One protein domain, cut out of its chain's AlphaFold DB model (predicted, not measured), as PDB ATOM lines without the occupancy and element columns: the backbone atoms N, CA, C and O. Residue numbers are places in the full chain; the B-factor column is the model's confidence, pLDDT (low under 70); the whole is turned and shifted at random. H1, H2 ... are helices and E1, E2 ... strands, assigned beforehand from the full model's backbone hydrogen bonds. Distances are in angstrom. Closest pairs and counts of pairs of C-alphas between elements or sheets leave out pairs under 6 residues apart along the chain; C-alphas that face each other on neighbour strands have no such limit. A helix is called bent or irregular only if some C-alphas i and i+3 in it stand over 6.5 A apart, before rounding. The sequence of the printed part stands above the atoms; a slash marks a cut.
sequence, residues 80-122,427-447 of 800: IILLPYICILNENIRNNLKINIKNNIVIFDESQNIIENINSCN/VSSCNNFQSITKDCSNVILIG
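What this domain is: This is residues 80 to 122 and 427 to 447 of the 800 residues of the protein "Helicase ATP-binding domain-containing protein" of Plasmodium falciparum (isolate NF54) (UniProt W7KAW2). A short ribbon of two parallel strands, E1 beside E2, makes one side of a small rounded body, with four helices in the rest of it. H3 begins close after E1 and meets H4 near their ends in a corner, the short H1 sits near the middle, and H2 lies out at the far end from H3. The printed part has 64 residues, with four named helices and two named strands in the order H1, H2, E1, H3, H4, E2; its class is mostly helix. It is compact, with a radius of gyration of the C-alphas of 10.9 A and spans of 27 by 24 by 20 A.

How they stand to each other: E1, residues 105 to 108, and E2, residues 442 to 445, are parallel neighbours, with 15 degrees between their directions. C-alphas 107 and 444 face each other at 4.7 A; N 106 and O 442, and N 444 and O 106, are within hydrogen-bond range, each pair at 2.9 A. The closest C-alphas of E2 and H3, residues 111 to 120, are those of Leu 445 and Ser 111, 5.6 A apart. H3 touches H4, residues 429 to 439, with Ile 118 and Ser 429 closest at 5.9 A between C-alphas; their lines are only just about perpendicular, at 73 degrees. H1, residues 85 to 89, touches H3, the closest C-alphas being those of Leu 89 and Ile 118, 6.6 A apart. H1 and H4 are close but not clearly touching, with C-alphas 89 and 436 closest at 7.7 A. H2, residues 91 to 96, and H1 touch only at the corner by their link, with C-alphas 87 and 94 closest at 5.2 A. H2 is apart from H3, H4 and E2. Each O i to N i+4 pair is within hydrogen-bond range in H1 and H2, against 4 of 6 in H3 and 5 of 7 in H4.

Where its parts are: E1 and E2 each measure 10.0 A from first to last C-alpha; E2 ends with C-alpha 445 at (-35.162, 18.818, 0.980). H4 measures 16.4 A and is neither bent nor irregular, but only just: C-alphas 432 and 435 are 6.1 A apart. H3 measures 14.6 A and is irregular, with C-alphas 112 and 115 7.6 A apart. H1, 6.0 A long, begins with C-alpha 85 at (-29.316, 15.332, -9.338), and H2 measures 8.4 A.

The domain as a whole: The two C-alphas farthest apart are those of Ile 80 and Val 427, at 30.6 A. Residues 123 to 426 are cut out, and C-alphas 122 and 427 are 8.4 A apart across the cut. Of the links that are printed whole, H2 to E1 is short and the others are tight. The mean pLDDT of the printed part is 90.2, and no printed residue is under 70.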
ATOM      1  N   ILE A  80     -22.150  29.198  -4.213       89.50
ATOM      2  CA  ILE A  80     -23.278  28.339  -4.625       89.50
ATOM      3  C   ILE A  80     -22.900  27.593  -5.915       89.50
ATOM      4  O   ILE A  80     -22.409  28.203  -6.864       89.50
ATOM      5  N   ILE A  81     -23.172  26.284  -5.978       88.88
ATOM      6  CA  ILE A  81     -22.919  25.439  -7.157       88.88
ATOM      7  C   ILE A  81     -24.235  24.768  -7.578       88.88
ATOM      8  O   ILE A  81     -24.759  23.918  -6.860       88.88
ATOM      9  N   LEU A  82     -24.768  25.133  -8.747       91.06
ATOM     10  CA  LEU A  82     -25.991  24.536  -9.299       91.06
ATOM     11  C   LEU A  82     -25.660  23.241 -10.055       91.06
ATOM     12  O   LEU A  82     -24.795  23.232 -10.932       91.06
ATOM     13  N   LEU A  83     -26.335  22.139  -9.713       90.69
ATOM     14  CA  LEU A  83     -25.996  20.790 -10.180       90.69
ATOM     15  C   LEU A  83     -27.250  19.953 -10.481       90.69
ATOM     16  O   LEU A  83     -28.159  19.906  -9.653       90.69
ATOM     17  N   PRO A  84     -27.285  19.200 -11.597       92.00
ATOM     18  CA  PRO A  84     -28.259  18.130 -11.789       92.00
ATOM     19  C   PRO A  84     -28.121  17.036 -10.718       92.00
ATOM     20  O   PRO A  84     -27.006  16.698 -10.318       92.00
ATOM     21  N   TYR A  85     -29.241  16.413 -10.335       91.44
ATOM     22  CA  TYR A  85     -29.316  15.332  -9.338       91.44
ATOM     23  C   TYR A  85     -28.222  14.261  -9.521       91.44
ATOM     24  O   TYR A  85     -27.498  13.940  -8.578       91.44
ATOM     25  N   ILE A  86     -28.036  13.767 -10.750       90.81
ATOM     26  CA  ILE A  86     -27.024  12.761 -11.114       90.81
ATOM     27  C   ILE A  86     -25.586  13.155 -10.714       90.81
ATOM     28  O   ILE A  86     -24.807  12.288 -10.323       90.81
ATOM     29  N   CYS A  87     -25.236  14.446 -10.732       91.94
ATOM     30  CA  CYS A  87     -23.901  14.939 -10.374       91.94
ATOM     31  C   CYS A  87     -23.634  14.941  -8.860       91.94
ATOM     32  O   CYS A  87     -22.475  14.940  -8.449       91.94
ATOM     33  N   ILE A  88     -24.687  14.935  -8.035       92.06
ATOM     34  CA  ILE A  88     -24.593  14.810  -6.573       92.06
ATOM     35  C   ILE A  88     -24.725  13.335  -6.167       92.06
ATOM     36  O   ILE A  88     -23.945  12.850  -5.345       92.06
ATOM     37  N   LEU A  89     -25.682  12.617  -6.765       91.44
ATOM     38  CA  LEU A  89     -26.018  11.231  -6.431       91.44
ATOM     39  C   LEU A  89     -24.947  10.223  -6.880       91.44
ATOM     40  O   LEU A  89     -24.625   9.304  -6.129       91.44
ATOM     41  N   ASN A  90     -24.366  10.384  -8.074       88.56
ATOM     42  CA  ASN A  90     -23.326   9.483  -8.568       88.56
ATOM     43  C   ASN A  90     -21.933   9.974  -8.141       88.56
ATOM     44  O   ASN A  90     -21.363  10.893  -8.728       88.56
ATOM     45  N   GLU A  91     -21.367   9.302  -7.136       85.75
ATOM     46  CA  GLU A  91     -20.015   9.525  -6.605       85.75
ATOM     47  C   GLU A  91     -18.929   9.638  -7.687       85.75
ATOM     48  O   GLU A  91     -18.076  10.520  -7.609       85.75
ATOM     49  N   ASN A  92     -18.967   8.797  -8.723       82.50
ATOM     50  CA  ASN A  92     -17.942   8.809  -9.766       82.50
ATOM     51  C   ASN A  92     -18.039  10.073 -10.630       82.50
ATOM     52  O   ASN A  92     -17.017  10.620 -11.039       82.50
ATOM     53  N   ILE A  93     -19.251  10.576 -10.879       86.25
ATOM     54  CA  ILE A  93     -19.472  11.840 -11.595       86.25
ATOM     55  C   ILE A  93     -19.072  13.019 -10.697       86.25
ATOM     56  O   ILE A  93     -18.319  13.887 -11.136       86.25
ATOM     57  N   ARG A  94     -19.477  12.997  -9.423       88.75
ATOM     58  CA  ARG A  94     -19.133  13.995  -8.396       88.75
ATOM     59  C   ARG A  94     -17.616  14.183  -8.249       88.75
ATOM     60  O   ARG A  94     -17.111  15.301  -8.367       88.75
ATOM     61  N   ASN A  95     -16.883  13.076  -8.107       85.31
ATOM     62  CA  ASN A  95     -15.422  13.053  -8.010       85.31
ATOM     63  C   ASN A  95     -14.759  13.507  -9.322       85.31
ATOM     64  O   ASN A  95     -13.853  14.341  -9.298       85.31
ATOM     65  N   ASN A  96     -15.246  13.039 -10.482       84.06
ATOM     66  CA  ASN A  96     -14.763  13.503 -11.789       84.06
ATOM     67  C   ASN A  96     -14.977  15.009 -12.000       84.06
ATOM     68  O   ASN A  96     -14.177  15.637 -12.695       84.06
ATOM     69  N   LEU A  97     -16.023  15.596 -11.415       84.81
ATOM     70  CA  LEU A  97     -16.312  17.031 -11.445       84.81
ATOM     71  C   LEU A  97     -15.552  17.845 -10.378       84.81
ATOM     72  O   LEU A  97     -15.676  19.063 -10.380       84.81
ATOM     73  N   LYS A  98     -14.739  17.207  -9.519       84.75
ATOM     74  CA  LYS A  98     -14.043  17.826  -8.368       84.75
ATOM     75  C   LYS A  98     -14.982  18.458  -7.322       84.75
ATOM     76  O   LYS A  98     -14.554  19.288  -6.523       84.75
ATOM     77  N   ILE A  99     -16.243  18.031  -7.283       88.94
ATOM     78  CA  ILE A  99     -17.246  18.524  -6.332       88.94
ATOM     79  C   ILE A  99     -17.036  17.829  -4.984       88.94
ATOM     80  O   ILE A  99     -17.250  16.624  -4.858       88.94
ATOM     81  N   ASN A 100     -16.660  18.588  -3.955       88.50
ATOM     82  CA  ASN A 100     -16.618  18.096  -2.582       88.50
ATOM     83  C   ASN A 100     -17.928  18.437  -1.852       88.50
ATOM     84  O   ASN A 100     -18.290  19.606  -1.752       88.50
ATOM     85  N   ILE A 101     -18.608  17.431  -1.297       91.94
ATOM     86  CA  ILE A 101     -19.784  17.632  -0.429       91.94
ATOM     87  C   ILE A 101     -19.424  17.719   1.061       91.94
ATOM     88  O   ILE A 101     -20.267  18.127   1.858       91.94
ATOM     89  N   LYS A 102     -18.188  17.382   1.459       91.62
ATOM     90  CA  LYS A 102     -17.784  17.373   2.871       91.62
ATOM     91  C   LYS A 102     -17.769  18.775   3.461       91.62
ATOM     92  O   LYS A 102     -17.211  19.689   2.862       91.62
ATOM     93  N   ASN A 103     -18.392  18.910   4.631       88.00
ATOM     94  CA  ASN A 103     -18.679  20.166   5.336       88.00
ATOM     95  C   ASN A 103     -19.584  21.172   4.586       88.00
ATOM     96  O   ASN A 103     -19.886  22.225   5.140       88.00
ATOM     97  N   ASN A 104     -20.090  20.839   3.395       92.25
ATOM     98  CA  ASN A 104     -20.996  21.695   2.624       92.25
ATOM     99  C   ASN A 104     -22.473  21.365   2.893       92.25
ATOM    100  O   ASN A 104     -22.809  20.270   3.356       92.25
ATOM    101  N   ILE A 105     -23.363  22.318   2.607       95.12
ATOM    102  CA  ILE A 105     -24.818  22.120   2.638       95.12
ATOM    103  C   ILE A 105     -25.264  21.607   1.265       95.12
ATOM    104  O   ILE A 105     -24.885  22.170   0.242       95.12
ATOM    105  N   VAL A 106     -26.075  20.548   1.239       95.50
ATOM    106  CA  VAL A 106     -26.655  19.989   0.011       95.50
ATOM    107  C   VAL A 106     -28.152  20.283  -0.001       95.50
ATOM    108  O   VAL A 106     -28.884  19.816   0.870       95.50
ATOM    109  N   ILE A 107     -28.607  21.051  -0.989       95.62
ATOM    110  CA  ILE A 107     -30.021  21.390  -1.177       95.62
ATOM    111  C   ILE A 107     -30.547  20.616  -2.386       95.62
ATOM    112  O   ILE A 107     -29.981  20.713  -3.473       95.62
ATOM    113  N   PHE A 108     -31.629  19.863  -2.197       94.44
ATOM    114  CA  PHE A 108     -32.379  19.240  -3.284       94.44
ATOM    115  C   PHE A 108     -33.683  20.014  -3.490       94.44
ATOM    116  O   PHE A 108     -34.597  19.930  -2.667       94.44
ATOM    117  N   ASP A 109     -33.759  20.776  -4.578       92.62
ATOM    118  CA  ASP A 109     -34.985  21.455  -5.005       92.62
ATOM    119  C   ASP A 109     -35.871  20.522  -5.849       92.62
ATOM    120  O   ASP A 109     -35.373  19.586  -6.482       92.62
ATOM    121  N   GLU A 110     -37.184  20.740  -5.810       87.56
ATOM    122  CA  GLU A 110     -38.221  19.815  -6.301       87.56
ATOM    123  C   GLU A 110     -38.012  18.368  -5.797       87.56
ATOM    124  O   GLU A 110     -38.137  17.376  -6.526       87.56
ATOM    125  N   SER A 111     -37.700  18.250  -4.500       90.31
ATOM    126  CA  SER A 111     -37.371  17.007  -3.787       90.31
ATOM    127  C   SER A 111     -38.413  15.897  -3.906       90.31
ATOM    128  O   SER A 111     -38.085  14.754  -3.610       90.31
ATOM    129  N   GLN A 112     -39.632  16.158  -4.394       85.94
ATOM    130  CA  GLN A 112     -40.603  15.114  -4.741       85.94
ATOM    131  C   GLN A 112     -40.001  13.990  -5.599       85.94
ATOM    132  O   GLN A 112     -40.411  12.834  -5.458       85.94
ATOM    133  N   ASN A 113     -38.998  14.320  -6.416       86.69
ATOM    134  CA  ASN A 113     -38.352  13.417  -7.358       86.69
ATOM    135  C   ASN A 113     -37.076  12.749  -6.801       86.69
ATOM    136  O   ASN A 113     -36.445  11.965  -7.513       86.69
ATOM    137  N   ILE A 114     -36.664  13.016  -5.551       91.62
ATOM    138  CA  ILE A 114     -35.384  12.526  -4.998       91.62
ATOM    139  C   ILE A 114     -35.289  10.996  -4.955       91.62
ATOM    140  O   ILE A 114     -34.258  10.445  -5.325       91.62
ATOM    141  N   ILE A 115     -36.361  10.296  -4.575       90.50
ATOM    142  CA  ILE A 115     -36.368   8.829  -4.431       90.50
ATOM    143  C   ILE A 115     -36.257   8.137  -5.797       90.50
ATOM    144  O   ILE A 115     -35.483   7.190  -5.950       90.50
ATOM    145  N   GLU A 116     -36.960   8.645  -6.812       87.88
ATOM    146  CA  GLU A 116     -36.849   8.141  -8.185       87.88
ATOM    147  C   GLU A 116     -35.459   8.427  -8.768       87.88
ATOM    148  O   GLU A 116     -34.841   7.543  -9.360       87.88
ATOM    149  N   ASN A 117     -34.905   9.620  -8.521       91.50
ATOM    150  CA  ASN A 117     -33.538   9.956  -8.914       91.50
ATOM    151  C   ASN A 117     -32.489   9.071  -8.213       91.50
ATOM    152  O   ASN A 117     -31.568   8.608  -8.877       91.50
ATOM    153  N   ILE A 118     -32.612   8.772  -6.913       92.94
ATOM    154  CA  ILE A 118     -31.678   7.870  -6.208       92.94
ATOM    155  C   ILE A 118     -31.708   6.463  -6.814       92.94
ATOM    156  O   ILE A 118     -30.648   5.883  -7.060       92.94
ATOM    157  N   ASN A 119     -32.903   5.918  -7.052       91.81
ATOM    158  CA  ASN A 119     -33.070   4.559  -7.564       91.81
ATOM    159  C   ASN A 119     -32.616   4.446  -9.029       91.81
ATOM    160  O   ASN A 119     -31.879   3.523  -9.373       91.81
ATOM    161  N   SER A 120     -32.970   5.411  -9.882       90.31
ATOM    162  CA  SER A 120     -32.521   5.450 -11.282       90.31
ATOM    163  C   SER A 120     -31.018   5.717 -11.416       90.31
ATOM    164  O   SER A 120     -30.356   5.013 -12.170       90.31
ATOM    165  N   CYS A 121     -30.427   6.614 -10.615       89.31
ATOM    166  CA  CYS A 121     -28.971   6.841 -10.595       89.31
ATOM    167  C   CYS A 121     -28.162   5.633 -10.084       89.31
ATOM    168  O   CYS A 121     -26.928   5.656 -10.154       89.31
ATOM    169  N   ASN A 122     -28.820   4.602  -9.540       90.25
ATOM    170  CA  ASN A 122     -28.202   3.354  -9.085       90.25
ATOM    171  C   ASN A 122     -28.679   2.097  -9.818       90.25
ATOM    172  O   ASN A 122     -28.101   1.036  -9.603       90.25
ATOM    173  N   VAL A 427     -33.384  -0.553  -5.532       92.56
ATOM    174  CA  VAL A 427     -34.518  -0.091  -4.714       92.56
ATOM    175  C   VAL A 427     -34.067   0.449  -3.358       92.56
ATOM    176  O   VAL A 427     -34.871   1.050  -2.650       92.56
ATOM    177  N   SER A 428     -32.789   0.256  -3.016       91.12
ATOM    178  CA  SER A 428     -32.158   0.568  -1.731       91.12
ATOM    179  C   SER A 428     -31.906   2.069  -1.486       91.12
ATOM    180  O   SER A 428     -30.807   2.503  -1.126       91.12
ATOM    181  N   SER A 429     -32.945   2.886  -1.682       92.06
ATOM    182  CA  SER A 429     -32.896   4.352  -1.657       92.06
ATOM    183  C   SER A 429     -32.230   4.923  -0.398       92.06
ATOM    184  O   SER A 429     -31.364   5.794  -0.499       92.06
ATOM    185  N   CYS A 430     -32.557   4.395   0.783       91.31
ATOM    186  CA  CYS A 430     -32.036   4.879   2.060       91.31
ATOM    187  C   CYS A 430     -30.549   4.538   2.246       91.31
ATOM    188  O   CYS A 430     -29.789   5.370   2.740       91.31
ATOM    189  N   ASN A 431     -30.111   3.346   1.818       90.19
ATOM    190  CA  ASN A 431     -28.700   2.942   1.841       90.19
ATOM    191  C   ASN A 431     -27.866   3.860   0.939       90.19
ATOM    192  O   ASN A 431     -26.863   4.427   1.373       90.19
ATOM    193  N   ASN A 432     -28.322   4.053  -0.300       90.06
ATOM    194  CA  ASN A 432     -27.640   4.875  -1.298       90.06
ATOM    195  C   ASN A 432     -27.530   6.343  -0.840       90.06
ATOM    196  O   ASN A 432     -26.458   6.949  -0.925       90.06
ATOM    197  N   PHE A 433     -28.604   6.895  -0.263       92.12
ATOM    198  CA  PHE A 433     -28.639   8.256   0.287       92.12
ATOM    199  C   PHE A 433     -27.855   8.423   1.602       92.12
ATOM    200  O   PHE A 433     -27.480   9.544   1.972       92.12
ATOM    201  N   GLN A 434     -27.540   7.324   2.298       89.19
ATOM    202  CA  GLN A 434     -26.741   7.371   3.524       89.19
ATOM    203  C   GLN A 434     -25.322   7.904   3.273       89.19
ATOM    204  O   GLN A 434     -24.744   8.530   4.156       89.19
ATOM    205  N   SER A 435     -24.772   7.699   2.071       86.25
ATOM    206  CA  SER A 435     -23.459   8.234   1.677       86.25
ATOM    207  C   SER A 435     -23.413   9.768   1.751       86.25
ATOM    208  O   SER A 435     -22.543  10.339   2.402       86.25
ATOM    209  N   ILE A 436     -24.406  10.435   1.159       90.69
ATOM    210  CA  ILE A 436     -24.508  11.899   1.089       90.69
ATOM    211  C   ILE A 436     -24.778  12.478   2.477       90.69
ATOM    212  O   ILE A 436     -24.068  13.377   2.916       90.69
ATOM    213  N   THR A 437     -25.763  11.919   3.189       90.06
ATOM    214  CA  THR A 437     -26.165  12.387   4.530       90.06
ATOM    215  C   THR A 437     -25.102  12.169   5.614       90.06
ATOM    216  O   THR A 437     -25.162  12.836   6.643       90.06
ATOM    217  N   LYS A 438     -24.126  11.271   5.399       88.94
ATOM    218  CA  LYS A 438     -22.943  11.103   6.264       88.94
ATOM    219  C   LYS A 438     -21.806  12.074   5.940       88.94
ATOM    220  O   LYS A 438     -21.105  12.488   6.857       88.94
ATOM    221  N   ASP A 439     -21.588  12.385   4.661       89.62
ATOM    222  CA  ASP A 439     -20.464  13.223   4.229       89.62
ATOM    223  C   ASP A 439     -20.747  14.731   4.370       89.62
ATOM    224  O   ASP A 439     -19.836  15.492   4.696       89.62
ATOM    225  N   CYS A 440     -21.976  15.187   4.101       92.12
ATOM    226  CA  CYS A 440     -22.316  16.614   4.098       92.12
ATOM    227  C   CYS A 440     -22.545  17.202   5.503       92.12
ATOM    228  O   CYS A 440     -22.841  16.479   6.451       92.12
ATOM    229  N   SER A 441     -22.493  18.533   5.620       91.69
ATOM    230  CA  SER A 441     -22.852  19.252   6.854       91.69
ATOM    231  C   SER A 441     -24.353  19.157   7.152       91.69
ATOM    232  O   SER A 441     -24.755  18.829   8.265       91.69
ATOM    233  N   ASN A 442     -25.188  19.442   6.149       93.06
ATOM    234  CA  ASN A 442     -26.646  19.401   6.237       93.06
ATOM    235  C   ASN A 442     -27.234  19.013   4.873       93.06
ATOM    236  O   ASN A 442     -26.754  19.492   3.843       93.06
ATOM    237  N   VAL A 443     -28.312  18.224   4.872       94.44
ATOM    238  CA  VAL A 443     -29.188  18.046   3.702       94.44
ATOM    239  C   VAL A 443     -30.473  18.835   3.924       94.44
ATOM    240  O   VAL A 443     -31.093  18.709   4.979       94.44
ATOM    241  N   ILE A 444     -30.895  19.602   2.922       95.00
ATOM    242  CA  ILE A 444     -32.187  20.291   2.902       95.00
ATOM    243  C   ILE A 444     -32.997  19.751   1.719       95.00
ATOM    244  O   ILE A 444     -32.540  19.802   0.577       95.00
ATOM    245  N   LEU A 445     -34.193  19.228   1.997       94.06
ATOM    246  CA  LEU A 445     -35.162  18.818   0.980       94.06
ATOM    247  C   LEU A 445     -36.219  19.921   0.838       94.06
ATOM    248  O   LEU A 445     -36.885  20.255   1.818       94.06
ATOM    249  N   ILE A 446     -36.356  20.493  -0.359       92.25
ATOM    250  CA  ILE A 446     -37.298  21.577  -0.679       92.25
ATOM    251  C   ILE A 446     -38.186  21.136  -1.847       92.25
ATOM    252  O   ILE A 446     -37.727  20.437  -2.745       92.25
ATOM    253  N   GLY A 447     -39.464  21.511  -1.830       86.44
ATOM    254  CA  GLY A 447     -40.398  21.278  -2.932       86.44
ATOM    255  C   GLY A 447     -41.807  21.743  -2.572       86.44
ATOM    256  O   GLY A 447     -42.227  21.633  -1.419       86.44
TER     257      GLY A 447